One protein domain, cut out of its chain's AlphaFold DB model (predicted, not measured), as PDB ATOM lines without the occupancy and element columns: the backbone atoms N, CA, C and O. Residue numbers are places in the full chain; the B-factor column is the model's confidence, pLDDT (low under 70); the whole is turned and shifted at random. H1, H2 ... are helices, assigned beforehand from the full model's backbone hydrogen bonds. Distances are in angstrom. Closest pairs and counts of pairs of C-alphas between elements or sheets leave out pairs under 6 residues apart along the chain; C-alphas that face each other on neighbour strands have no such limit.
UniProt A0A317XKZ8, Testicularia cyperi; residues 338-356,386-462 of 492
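AT A GLANCE: This is residues 338 to 356 and 386 to 462 of the 492 residues of a protein of Testicularia cyperi (UniProt A0A317XKZ8). Look for a compact tangle of loops with little regular structure: helix H2 lies at one edge and short H1 at another, the long stretch 386 to 409 winds through the body, and the long stretch 421 to 462 winds through it too before its last residues reach out away from both helices. The printed part has 96 residues with two named helices, H1 then H2, and no named strand; its class is all helix, with 17 residues in named elements. The radius of gyration of the C-alphas is 13.4 A, and the spans are 38 by 37 by 25 A.

HOW THE PARTS SIT: Start at H2, residues 410 to 420, which is apart from H1, residues 346 to 351. In both helices every O i to N i+4 pair is within hydrogen-bond range. Before H1, residues 343 to 344 pair antiparallel with residues 389 to 390.

IN THESE COORDINATES: Find C-alpha 410 at (-54.411, 34.407, 44.186); H2 runs 15.2 A to C-alpha 420 at (-62.824, 26.375, 54.003). H1 begins at C-alpha 346, (-36.757, 20.257, 42.809), and spans 8.5 A.

THE WHOLE: The C-alphas farthest apart, of Ser 356 and Leu 423, are 38.3 A apart. Residues 357 to 385 are not printed; C-alphas 356 and 386 stand 17.4 A apart across this cut, on the link from H1 to H2. Mean pLDDT of the printed part is 79.8, with residues 338 to 341, 350 to 356, 386, 394 to 397 and 442 to 445 under 70.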
ATOM      1  N   GLY A 338     -34.260  25.135  30.642       52.88
ATOM      2  CA  GLY A 338     -34.733  24.919  32.023       52.88
ATOM      3  C   GLY A 338     -35.050  26.201  32.823       52.88
ATOM      4  O   GLY A 338     -34.991  26.203  34.051       52.88
ATOM      5  N   ASP A 339     -35.350  27.289  32.113       49.16
ATOM      6  CA  ASP A 339     -35.810  28.600  32.574       49.16
ATOM      7  C   ASP A 339     -37.322  28.792  32.358       49.16
ATOM      8  O   ASP A 339     -37.882  29.848  32.665       49.16
ATOM      9  N   SER A 340     -38.021  27.791  31.814       62.34
ATOM     10  CA  SER A 340     -39.483  27.813  31.803       62.34
ATOM     11  C   SER A 340     -40.028  27.375  33.164       62.34
ATOM     12  O   SER A 340     -39.604  26.358  33.695       62.34
ATOM     13  N   ASP A 341     -41.055  28.056  33.690       67.94
ATOM     14  CA  ASP A 341     -41.748  27.619  34.917       67.94
ATOM     15  C   ASP A 341     -42.200  26.143  34.862       67.94
ATOM     16  O   ASP A 341     -42.403  25.526  35.902       67.94
ATOM     17  N   SER A 342     -42.390  25.578  33.666       76.06
ATOM     18  CA  SER A 342     -42.852  24.206  33.420       76.06
ATOM     19  C   SER A 342     -41.752  23.137  33.415       76.06
ATOM     20  O   SER A 342     -42.089  21.957  33.418       76.06
ATOM     21  N   GLU A 343     -40.475  23.516  33.409       84.06
ATOM     22  CA  GLU A 343     -39.325  22.605  33.466       84.06
ATOM     23  C   GLU A 343     -38.444  23.013  34.631       84.06
ATOM     24  O   GLU A 343     -37.957  24.137  34.684       84.06
ATOM     25  N   PHE A 344     -38.269  22.130  35.605       79.88
ATOM     26  CA  PHE A 344     -37.663  22.526  36.864       79.88
ATOM     27  C   PHE A 344     -36.886  21.407  37.533       79.88
ATOM     28  O   PHE A 344     -37.105  20.218  37.313       79.88
ATOM     29  N   ASN A 345     -36.002  21.835  38.422       83.00
ATOM     30  CA  ASN A 345     -35.267  20.992  39.340       83.00
ATOM     31  C   ASN A 345     -35.813  21.225  40.756       83.00
ATOM     32  O   ASN A 345     -35.990  22.376  41.164       83.00
ATOM     33  N   ILE A 346     -36.124  20.151  41.485       78.81
ATOM     34  CA  ILE A 346     -36.757  20.257  42.809       78.81
ATOM     35  C   ILE A 346     -35.812  20.940  43.792       78.81
ATOM     36  O   ILE A 346     -36.217  21.876  44.473       78.81
ATOM     37  N   GLU A 347     -34.554  20.511  43.835       74.81
ATOM     38  CA  GLU A 347     -33.550  21.090  44.728       74.81
ATOM     39  C   GLU A 347     -33.288  22.558  44.419       74.81
ATOM     40  O   GLU A 347     -33.297  23.364  45.344       74.81
ATOM     41  N   LYS A 348     -33.148  22.924  43.135       73.81
ATOM     42  CA  LYS A 348     -32.984  24.328  42.725       73.81
ATOM     43  C   LYS A 348     -34.137  25.187  43.257       73.81
ATOM     44  O   LYS A 348     -33.896  26.153  43.974       73.81
ATOM     45  N   LEU A 349     -35.387  24.778  43.018       73.00
ATOM     46  CA  LEU A 349     -36.563  25.526  43.478       73.00
ATOM     47  C   LEU A 349     -36.701  25.588  45.004       73.00
ATOM     48  O   LEU A 349     -37.161  26.601  45.530       73.00
ATOM     49  N   LEU A 350     -36.337  24.518  45.716       69.88
ATOM     50  CA  LEU A 350     -36.337  24.511  47.179       69.88
ATOM     51  C   LEU A 350     -35.217  25.401  47.738       69.88
ATOM     52  O   LEU A 350     -35.436  26.100  48.726       69.88
ATOM     53  N   SER A 351     -34.051  25.425  47.087       64.38
ATOM     54  CA  SER A 351     -32.919  26.276  47.472       64.38
ATOM     55  C   SER A 351     -33.164  27.760  47.202       64.38
ATOM     56  O   SER A 351     -32.771  28.589  48.015       64.38
ATOM     57  N   ASP A 352     -33.907  28.109  46.148       57.44
ATOM     58  CA  ASP A 352     -34.256  29.500  45.821       57.44
ATOM     59  C   ASP A 352     -35.187  30.148  46.877       57.44
ATOM     60  O   ASP A 352     -35.396  31.363  46.872       57.44
ATOM     61  N   GLY A 353     -35.750  29.353  47.800       48.09
ATOM     62  CA  GLY A 353     -36.609  29.802  48.904       48.09
ATOM     63  C   GLY A 353     -36.016  29.654  50.310       48.09
ATOM     64  O   GLY A 353     -36.635  30.116  51.270       48.09
ATOM     65  N   ILE A 354     -34.845  29.032  50.457       42.16
ATOM     66  CA  ILE A 354     -34.146  28.888  51.737       42.16
ATOM     67  C   ILE A 354     -32.862  29.702  51.616       42.16
ATOM     68  O   ILE A 354     -32.014  29.347  50.799       42.16
ATOM     69  N   PRO A 355     -32.657  30.776  52.402       42.47
ATOM     70  CA  PRO A 355     -31.346  31.391  52.436       42.47
ATOM     71  C   PRO A 355     -30.386  30.315  52.951       42.47
ATOM     72  O   PRO A 355     -30.466  29.900  54.105       42.47
ATOM     73  N   SER A 356     -29.497  29.837  52.082       45.69
ATOM     74  CA  SER A 356     -28.366  28.959  52.399       45.69
ATOM     75  C   SER A 356     -27.316  29.731  53.206       45.69
ATOM     76  O   SER A 356     -26.140  29.781  52.864       45.69
ATOM     77  N   SER A 386     -31.310  16.443  42.142       69.06
ATOM     78  CA  SER A 386     -32.608  15.873  41.778       69.06
ATOM     79  C   SER A 386     -32.802  15.958  40.257       69.06
ATOM     80  O   SER A 386     -32.463  16.980  39.659       69.06
ATOM     81  N   PRO A 387     -33.303  14.914  39.584       79.62
ATOM     82  CA  PRO A 387     -33.412  14.949  38.136       79.62
ATOM     83  C   PRO A 387     -34.431  16.014  37.710       79.62
ATOM     84  O   PRO A 387     -35.405  16.282  38.420       79.62
ATOM     85  N   TRP A 388     -34.226  16.612  36.535       86.44
ATOM     86  CA  TRP A 388     -35.154  17.609  35.999       86.44
ATOM     87  C   TRP A 388     -36.524  16.998  35.721       86.44
ATOM     88  O   TRP A 388     -36.629  15.842  35.298       86.44
ATOM     89  N   ARG A 389     -37.570  17.783  35.982       88.94
ATOM     90  CA  ARG A 389     -38.977  17.392  35.901       88.94
ATOM     91  C   ARG A 389     -39.781  18.389  35.092       88.94
ATOM     92  O   ARG A 389     -39.438  19.563  34.980       88.94
ATOM     93  N   MET A 390     -40.885  17.889  34.561       88.88
ATOM     94  CA  MET A 390     -41.845  18.641  33.775       88.88
ATOM     95  C   MET A 390     -43.164  18.776  34.533       88.88
ATOM     96  O   MET A 390     -43.560  17.891  35.290       88.88
ATOM     97  N   GLU A 391     -43.870  19.874  34.294       86.56
ATOM     98  CA  GLU A 391     -45.252  20.079  34.722       86.56
ATOM     99  C   GLU A 391     -46.098  20.521  33.527       86.56
ATOM    100  O   GLU A 391     -45.708  21.399  32.752       86.56
ATOM    101  N   LEU A 392     -47.286  19.926  33.390       82.62
ATOM    102  CA  LEU A 392     -48.257  20.365  32.395       82.62
ATOM    103  C   LEU A 392     -48.965  21.636  32.874       82.62
ATOM    104  O   LEU A 392     -49.420  21.732  34.014       82.62
ATOM    105  N   LYS A 393     -49.096  22.617  31.977       71.12
ATOM    106  CA  LYS A 393     -49.670  23.937  32.290       71.12
ATOM    107  C   LYS A 393     -51.185  23.929  32.515       71.12
ATOM    108  O   LYS A 393     -51.703  24.857  33.131       71.12
ATOM    109  N   TRP A 394     -51.900  22.928  32.008       60.25
ATOM    110  CA  TRP A 394     -53.364  22.884  32.021       60.25
ATOM    111  C   TRP A 394     -53.872  21.468  32.250       60.25
ATOM    112  O   TRP A 394     -53.416  20.562  31.557       60.25
ATOM    113  N   TYR A 395     -54.821  21.304  33.177       60.31
ATOM    114  CA  TYR A 395     -55.569  20.064  33.361       60.31
ATOM    115  C   TYR A 395     -56.953  20.328  33.975       60.31
ATOM    116  O   TYR A 395     -57.055  21.032  34.977       60.31
ATOM    117  N   GLU A 396     -58.016  19.809  33.345       53.88
ATOM    118  CA  GLU A 396     -59.408  20.248  33.576       53.88
ATOM    119  C   GLU A 396     -60.096  19.617  34.796       53.88
ATOM    120  O   GLU A 396     -61.117  20.146  35.225       53.88
ATOM    121  N   ASN A 397     -59.551  18.545  35.391       58.31
ATOM    122  CA  ASN A 397     -60.239  17.806  36.464       58.31
ATOM    123  C   ASN A 397     -59.350  17.509  37.685       58.31
ATOM    124  O   ASN A 397     -59.649  18.014  38.763       58.31
ATOM    125  N   ASP A 398     -58.232  16.788  37.517       75.81
ATOM    126  CA  ASP A 398     -57.344  16.422  38.632       75.81
ATOM    127  C   ASP A 398     -55.925  16.989  38.464       75.81
ATOM    128  O   ASP A 398     -55.365  16.942  37.364       75.81
ATOM    129  N   PRO A 399     -55.292  17.480  39.545       84.19
ATOM    130  CA  PRO A 399     -53.970  18.095  39.501       84.19
ATOM    131  C   PRO A 399     -52.833  17.055  39.554       84.19
ATOM    132  O   PRO A 399     -51.870  17.225  40.303       84.19
ATOM    133  N   VAL A 400     -52.933  15.967  38.785       87.12
ATOM    134  CA  VAL A 400     -51.901  14.916  38.749       87.12
ATOM    135  C   VAL A 400     -50.564  15.518  38.305       87.12
ATOM    136  O   VAL A 400     -50.498  16.286  37.347       87.12
ATOM    137  N   TYR A 401     -49.498  15.192  39.035       88.81
ATOM    138  CA  TYR A 401     -48.144  15.733  38.903       88.81
ATOM    139  C   TYR A 401     -48.016  17.245  39.106       88.81
ATOM    140  O   TYR A 401     -46.946  17.807  38.895       88.81
ATOM    141  N   ALA A 402     -49.064  17.940  39.529       87.44
ATOM    142  CA  ALA A 402     -48.999  19.380  39.689       87.44
ATOM    143  C   ALA A 402     -48.196  19.788  40.931       87.44
ATOM    144  O   ALA A 402     -48.317  19.178  41.994       87.44
ATOM    145  N   ARG A 403     -47.437  20.881  40.828       87.75
ATOM    146  CA  ARG A 403     -46.839  21.540  41.995       87.75
ATOM    147  C   ARG A 403     -47.900  22.341  42.753       87.75
ATOM    148  O   ARG A 403     -48.777  22.922  42.109       87.75
ATOM    149  N   PRO A 404     -47.807  22.456  44.088       87.06
ATOM    150  CA  PRO A 404     -48.671  23.343  44.858       87.06
ATOM    151  C   PRO A 404     -48.593  24.792  44.372       87.06
ATOM    152  O   PRO A 404     -47.568  25.245  43.852       87.06
ATOM    153  N   TYR A 405     -49.681  25.537  44.559       87.12
ATOM    154  CA  TYR A 405     -49.657  26.976  44.326       87.12
ATOM    155  C   TYR A 405     -48.771  27.673  45.358       87.12
ATOM    156  O   TYR A 405     -48.836  27.366  46.550       87.12
ATOM    157  N   LYS A 406     -48.023  28.691  44.910       87.00
ATOM    158  CA  LYS A 406     -47.215  29.532  45.800       87.00
ATOM    159  C   LYS A 406     -48.100  30.102  46.903       87.00
ATOM    160  O   LYS A 406     -49.104  30.759  46.610       87.00
ATOM    161  N   LYS A 407     -47.720  29.864  48.161       86.38
ATOM    162  CA  LYS A 407     -48.434  30.383  49.334       86.38
ATOM    163  C   LYS A 407     -48.611  31.902  49.210       86.38
ATOM    164  O   LYS A 407     -47.662  32.608  48.879       86.38
ATOM    165  N   GLY A 408     -49.834  32.383  49.425       87.25
ATOM    166  CA  GLY A 408     -50.205  33.797  49.266       87.25
ATOM    167  C   GLY A 408     -50.527  34.245  47.831       87.25
ATOM    168  O   GLY A 408     -50.966  35.374  47.641       87.25
ATOM    169  N   SER A 409     -50.360  33.392  46.814       89.88
ATOM    170  CA  SER A 409     -50.850  33.701  45.461       89.88
ATOM    171  C   SER A 409     -52.382  33.713  45.403       89.88
ATOM    172  O   SER A 409     -53.044  33.054  46.205       89.88
ATOM    173  N   LEU A 410     -52.958  34.404  44.410       92.38
ATOM    174  CA  LEU A 410     -54.411  34.407  44.186       92.38
ATOM    175  C   LEU A 410     -54.965  32.986  44.047       92.38
ATOM    176  O   LEU A 410     -55.947  32.650  44.698       92.38
ATOM    177  N   ALA A 411     -54.303  32.135  43.260       89.50
ATOM    178  CA  ALA A 411     -54.714  30.744  43.077       89.50
ATOM    179  C   ALA A 411     -54.689  29.951  44.395       89.50
ATOM    180  O   ALA A 411     -55.619  29.197  44.668       89.50
ATOM    181  N   TRP A 412     -53.677  30.172  45.242       91.44
ATOM    182  CA  TRP A 412     -53.613  29.563  46.572       91.44
ATOM    183  C   TRP A 412     -54.736  30.058  47.495       91.44
ATOM    184  O   TRP A 412     -55.351  29.250  48.183       91.44
ATOM    185  N   MET A 413     -55.043  31.361  47.486       93.50
ATOM    186  CA  MET A 413     -56.139  31.926  48.286       93.50
ATOM    187  C   MET A 413     -57.505  31.393  47.836       93.50
ATOM    188  O   MET A 413     -58.322  31.028  48.677       93.50
ATOM    189  N   PHE A 414     -57.742  31.293  46.524       91.75
ATOM    190  CA  PHE A 414     -58.953  30.671  45.981       91.75
ATOM    191  C   PHE A 414     -59.052  29.187  46.346       91.75
ATOM    192  O   PHE A 414     -60.135  28.712  46.678       91.75
ATOM    193  N   GLU A 415     -57.940  28.450  46.296       90.75
ATOM    194  CA  GLU A 415     -57.907  27.054  46.727       90.75
ATOM    195  C   GLU A 415     -58.233  26.926  48.223       90.75
ATOM    196  O   GLU A 415     -59.079  26.109  48.578       90.75
ATOM    197  N   GLU A 416     -57.649  27.758  49.094       92.25
ATOM    198  CA  GLU A 416     -57.988  27.748  50.526       92.25
ATOM    199  C   GLU A 416     -59.448  28.123  50.789       92.25
ATOM    200  O   GLU A 416     -60.113  27.469  51.585       92.25
ATOM    201  N   LEU A 417     -60.000  29.107  50.078       93.56
ATOM    202  CA  LEU A 417     -61.420  29.437  50.198       93.56
ATOM    203  C   LEU A 417     -62.303  28.231  49.844       93.56
ATOM    204  O   LEU A 417     -63.282  27.949  50.536       93.56
ATOM    205  N   ARG A 418     -61.954  27.476  48.793       91.25
ATOM    206  CA  ARG A 418     -62.667  26.239  48.431       91.25
ATOM    207  C   ARG A 418     -62.543  25.167  49.510       91.25
ATOM    208  O   ARG A 418     -63.513  24.455  49.752       91.25
ATOM    209  N   VAL A 419     -61.392  25.069  50.172       90.44
ATOM    210  CA  VAL A 419     -61.200  24.157  51.307       90.44
ATOM    211  C   VAL A 419     -62.063  24.567  52.500       90.44
ATOM    212  O   VAL A 419     -62.793  23.742  53.043       90.44
ATOM    213  N   GLN A 420     -62.044  25.844  52.880       92.88
ATOM    214  CA  GLN A 420     -62.824  26.375  54.003       92.88
ATOM    215  C   GLN A 420     -64.339  26.267  53.789       92.88
ATOM    216  O   GLN A 420     -65.082  26.027  54.735       92.88
ATOM    217  N   THR A 421     -64.800  26.409  52.545       92.31
ATOM    218  CA  THR A 421     -66.217  26.272  52.168       92.31
ATOM    219  C   THR A 421     -66.654  24.819  51.948       92.31
ATOM    220  O   THR A 421     -67.812  24.577  51.618       92.31
ATOM    221  N   GLY A 422     -65.751  23.843  52.105       87.62
ATOM    222  CA  GLY A 422     -66.040  22.421  51.889       87.62
ATOM    223  C   GLY A 422     -66.193  22.010  50.418       87.62
ATOM    224  O   GLY A 422     -66.554  20.871  50.135       87.62
ATOM    225  N   LEU A 423     -65.894  22.906  49.471       84.62
ATOM    226  CA  LEU A 423     -65.917  22.651  48.023       84.62
ATOM    227  C   LEU A 423     -64.673  21.892  47.516       84.62
ATOM    228  O   LEU A 423     -64.606  21.539  46.336       84.62
ATOM    229  N   LEU A 424     -63.668  21.690  48.370       85.69
ATOM    230  CA  LEU A 424     -62.445  20.932  48.099       85.69
ATOM    231  C   LEU A 424     -61.935  20.308  49.408       85.69
ATOM    232  O   LEU A 424     -61.864  21.001  50.418       85.69
ATOM    233  N   LYS A 425     -61.546  19.029  49.421       87.56
ATOM    234  CA  LYS A 425     -60.920  18.435  50.616       87.56
ATOM    235  C   LYS A 425     -59.428  18.770  50.674       87.56
ATOM    236  O   LYS A 425     -58.797  18.996  49.641       87.56
ATOM    237  N   ARG A 426     -58.826  18.783  51.869       85.88
ATOM    238  CA  ARG A 426     -57.394  19.115  52.028       85.88
ATOM    239  C   ARG A 426     -56.486  18.120  51.303       85.88
ATOM    240  O   ARG A 426     -55.502  18.520  50.692       85.88
ATOM    241  N   GLU A 427     -56.855  16.847  51.300       86.12
ATOM    242  CA  GLU A 427     -56.159  15.777  50.589       86.12
ATOM    243  C   GLU A 427     -56.325  15.836  49.059       86.12
ATOM    244  O   GLU A 427     -55.574  15.182  48.339       86.12
ATOM    245  N   ASP A 428     -57.294  16.608  48.554       85.44
ATOM    246  CA  ASP A 428     -57.542  16.833  47.123       85.44
ATOM    247  C   ASP A 428     -56.761  18.029  46.555       85.44
ATOM    248  O   ASP A 428     -56.776  18.249  45.344       85.44
ATOM    249  N   ARG A 429     -56.051  18.787  47.399       87.06
ATOM    250  CA  ARG A 429     -55.315  19.993  46.990       87.06
ATOM    251  C   ARG A 429     -54.253  19.718  45.938       87.06
ATOM    252  O   ARG A 429     -53.639  18.650  45.900       87.06
ATOM    253  N   ARG A 430     -53.951  20.739  45.137       87.31
ATOM    254  CA  ARG A 430     -52.859  20.696  44.166       87.31
ATOM    255  C   ARG A 430     -51.533  20.353  44.862       87.31
ATOM    256  O   ARG A 430     -51.144  20.996  45.835       87.31
ATOM    257  N   GLY A 431     -50.845  19.325  44.361       83.75
ATOM    258  CA  GLY A 431     -49.577  18.823  44.905       83.75
ATOM    259  C   GLY A 431     -49.674  18.025  46.214       83.75
ATOM    260  O   GLY A 431     -48.644  17.716  46.815       83.75
ATOM    261  N   ALA A 432     -50.883  17.643  46.644       85.56
ATOM    262  CA  ALA A 432     -51.065  16.641  47.695       85.56
ATOM    263  C   ALA A 432     -50.420  15.296  47.312       85.56
ATOM    264  O   ALA A 432     -50.276  14.973  46.132       85.56
ATOM    265  N   GLN A 433     -50.051  14.483  48.310       83.19
ATOM    266  CA  GLN A 433     -49.289  13.238  48.122       83.19
ATOM    267  C   GLN A 433     -49.872  12.296  47.067       83.19
ATOM    268  O   GLN A 433     -49.120  11.753  46.265       83.19
ATOM    269  N   LYS A 434     -51.196  12.152  47.017       84.75
ATOM    270  CA  LYS A 434     -51.868  11.276  46.051       84.75
ATOM    271  C   LYS A 434     -51.733  11.719  44.589       84.75
ATOM    272  O   LYS A 434     -51.913  10.907  43.692       84.75
ATOM    273  N   TRP A 435     -51.428  12.995  44.356       86.69
ATOM    274  CA  TRP A 435     -51.225  13.560  43.023       86.69
ATOM    275  C   TRP A 435     -49.754  13.579  42.610       86.69
ATOM    276  O   TRP A 435     -49.448  13.886  41.461       86.69
ATOM    277  N   ARG A 436     -48.826  13.288  43.528       85.00
ATOM    278  CA  ARG A 436     -47.387  13.321  43.255       85.00
ATOM    279  C   ARG A 436     -46.942  12.051  42.534       85.00
ATOM    280  O   ARG A 436     -47.519  10.981  42.712       85.00
ATOM    281  N   ALA A 437     -45.880  12.167  41.738       84.12
ATOM    282  CA  ALA A 437     -45.201  10.991  41.212       84.12
ATOM    283  C   ALA A 437     -44.681  10.138  42.379       84.12
ATOM    284  O   ALA A 437     -44.101  10.668  43.325       84.12
ATOM    285  N   SER A 438     -44.856   8.819  42.295       82.44
ATOM    286  CA  SER A 438     -44.377   7.871  43.316       82.44
ATOM    287  C   SER A 438     -42.851   7.832  43.435       82.44
ATOM    288  O   SER A 438     -42.319   7.320  44.412       82.44
ATOM    289  N   THR A 439     -42.144   8.393  42.453       83.38
ATOM    290  CA  THR A 439     -40.686   8.549  42.442       83.38
ATOM    291  C   THR A 439     -40.204   9.750  43.254       83.38
ATOM    292  O   THR A 439     -39.000   9.960  43.374       83.38
ATOM    293  N   LEU A 440     -41.122  10.555  43.801       80.88
ATOM    294  CA  LEU A 440     -40.807  11.643  44.721       80.88
ATOM    295  C   LEU A 440     -40.816  11.154  46.179       80.88
ATOM    296  O   LEU A 440     -41.641  10.307  46.521       80.88
ATOM    297  N   PRO A 441     -39.977  11.731  47.063       70.62
ATOM    298  CA  PRO A 441     -39.945  11.374  48.482       70.62
ATOM    299  C   PRO A 441     -41.319  11.462  49.162       70.62
ATOM    300  O   PRO A 441     -42.088  12.403  48.936       70.62
ATOM    301  N   SER A 442     -41.630  10.501  50.031       62.69
ATOM    302  CA  SER A 442     -42.952  10.319  50.650       62.69
ATOM    303  C   SER A 442     -43.220  11.157  51.908       62.69
ATOM    304  O   SER A 442     -44.270  10.990  52.519       62.69
ATOM    305  N   ASP A 443     -42.335  12.082  52.278       58.28
ATOM    306  CA  ASP A 443     -42.315  12.630  53.644       58.28
ATOM    307  C   ASP A 443     -43.247  13.809  53.973       58.28
ATOM    308  O   ASP A 443     -43.685  13.901  55.126       58.28
ATOM    309  N   PRO A 444     -43.611  14.734  53.061       64.38
ATOM    310  CA  PRO A 444     -44.409  15.870  53.500       64.38
ATOM    311  C   PRO A 444     -45.900  15.519  53.586       64.38
ATOM    312  O   PRO A 444     -46.541  15.194  52.583       64.38
ATOM    313  N   LYS A 445     -46.449  15.645  54.805       63.75
ATOM    314  CA  LYS A 445     -47.890  15.537  55.109       63.75
ATOM    315  C   LYS A 445     -48.724  16.659  54.472       63.75
ATOM    316  O   LYS A 445     -49.907  16.467  54.226       63.75
ATOM    317  N   GLU A 446     -48.104  17.806  54.189       72.06
ATOM    318  CA  GLU A 446     -48.727  18.980  53.566       72.06
ATOM    319  C   GLU A 446     -48.077  19.295  52.203       72.06
ATOM    320  O   GLU A 446     -46.904  18.976  52.004       72.06
ATOM    321  N   PRO A 447     -48.787  19.937  51.255       80.12
ATOM    322  CA  PRO A 447     -48.218  20.303  49.959       80.12
ATOM    323  C   PRO A 447     -47.003  21.247  50.090       80.12
ATOM    324  O   PRO A 447     -47.103  22.327  50.673       80.12
ATOM    325  N   VAL A 448     -45.856  20.865  49.511       80.12
ATOM    326  CA  VAL A 448     -44.599  21.643  49.553       80.12
ATOM    327  C   VAL A 448     -44.360  22.371  48.233       80.12
ATOM    328  O   VAL A 448     -44.341  21.755  47.166       80.12
ATOM    329  N   GLN A 449     -44.138  23.686  48.300       80.12
ATOM    330  CA  GLN A 449     -43.810  24.485  47.120       80.12
ATOM    331  C   GLN A 449     -42.556  23.937  46.427       80.12
ATOM    332  O   GLN A 449     -41.537  23.732  47.072       80.12
ATOM    333  N   GLY A 450     -42.625  23.720  45.111       77.25
ATOM    334  CA  GLY A 450     -41.507  23.176  44.326       77.25
ATOM    335  C   GLY A 450     -41.485  21.649  44.219       77.25
ATOM    336  O   GLY A 450     -40.802  21.126  43.343       77.25
ATOM    337  N   LEU A 451     -42.283  20.929  45.018       81.88
ATOM    338  CA  LEU A 451     -42.382  19.472  44.950       81.88
ATOM    339  C   LEU A 451     -43.556  19.040  44.059       81.88
ATOM    340  O   LEU A 451     -44.715  19.323  44.351       81.88
ATOM    341  N   GLY A 452     -43.253  18.344  42.966       86.12
ATOM    342  CA  GLY A 452     -44.233  17.881  41.987       86.12
ATOM    343  C   GLY A 452     -43.563  17.518  40.667       86.12
ATOM    344  O   GLY A 452     -42.361  17.260  40.616       86.12
ATOM    345  N   GLY A 453     -44.343  17.534  39.596       89.31
ATOM    346  CA  GLY A 453     -43.918  17.201  38.243       89.31
ATOM    347  C   GLY A 453     -43.694  15.712  38.016       89.31
ATOM    348  O   GLY A 453     -43.864  14.872  38.901       89.31
ATOM    349  N   PHE A 454     -43.291  15.401  36.794       90.69
ATOM    350  CA  PHE A 454     -43.008  14.054  36.312       90.69
ATOM    351  C   PHE A 454     -41.774  14.059  35.413       90.69
ATOM    352  O   PHE A 454     -41.329  15.112  34.950       90.69
ATOM    353  N   ARG A 455     -41.249  12.869  35.135       92.44
ATOM    354  CA  ARG A 455     -40.340  12.631  34.011       92.44
ATOM    355  C   ARG A 455     -41.022  11.738  32.980       92.44
ATOM    356  O   ARG A 455     -41.922  10.975  33.323       92.44
ATOM    357  N   LEU A 456     -40.644  11.858  31.711       94.19
ATOM    358  CA  LEU A 456     -41.354  11.181  30.619       94.19
ATOM    359  C   LEU A 456     -41.276   9.656  30.732       94.19
ATOM    360  O   LEU A 456     -42.268   8.977  30.489       94.19
ATOM    361  N   GLU A 457     -40.145   9.121  31.184       93.62
ATOM    362  CA  GLU A 457     -39.956   7.694  31.442       93.62
ATOM    363  C   GLU A 457     -40.747   7.174  32.655       93.62
ATOM    364  O   GLU A 457     -40.875   5.964  32.831       93.62
ATOM    365  N   GLU A 458     -41.273   8.070  33.499       92.69
ATOM    366  CA  GLU A 458     -42.074   7.729  34.679       92.69
ATOM    367  C   GLU A 458     -43.569   7.649  34.365       92.69
ATOM    368  O   GLU A 458     -44.306   6.982  35.093       92.69
ATOM    369  N   LEU A 459     -44.023   8.297  33.285       94.06
ATOM    370  CA  LEU A 459     -45.440   8.369  32.929       94.06
ATOM    371  C   LEU A 459     -46.031   6.979  32.695       94.06
ATOM    372  O   LEU A 459     -45.398   6.094  32.113       94.06
ATOM    373  N   GLY A 460     -47.260   6.777  33.147       92.12
ATOM    374  CA  GLY A 460     -47.995   5.527  33.005       92.12
ATOM    375  C   GLY A 460     -48.593   5.023  34.320       92.12
ATOM    376  O   GLY A 460     -48.499   5.691  35.357       92.12
ATOM    377  N   PRO A 461     -49.186   3.812  34.287       91.50
ATOM    378  CA  PRO A 461     -49.903   3.228  35.415       91.50
ATOM    379  C   PRO A 461     -49.102   3.232  36.717       91.50
ATOM    380  O   PRO A 461     -47.896   2.971  36.722       91.50
ATOM    381  N   THR A 462     -49.800   3.454  37.832       87.88
ATOM    382  CA  THR A 462     -49.216   3.367  39.175       87.88
ATOM    383  C   THR A 462     -48.504   2.026  39.379       87.88
ATOM    384  O   THR A 462     -49.053   0.959  39.098       87.88
TER     385      THR A 462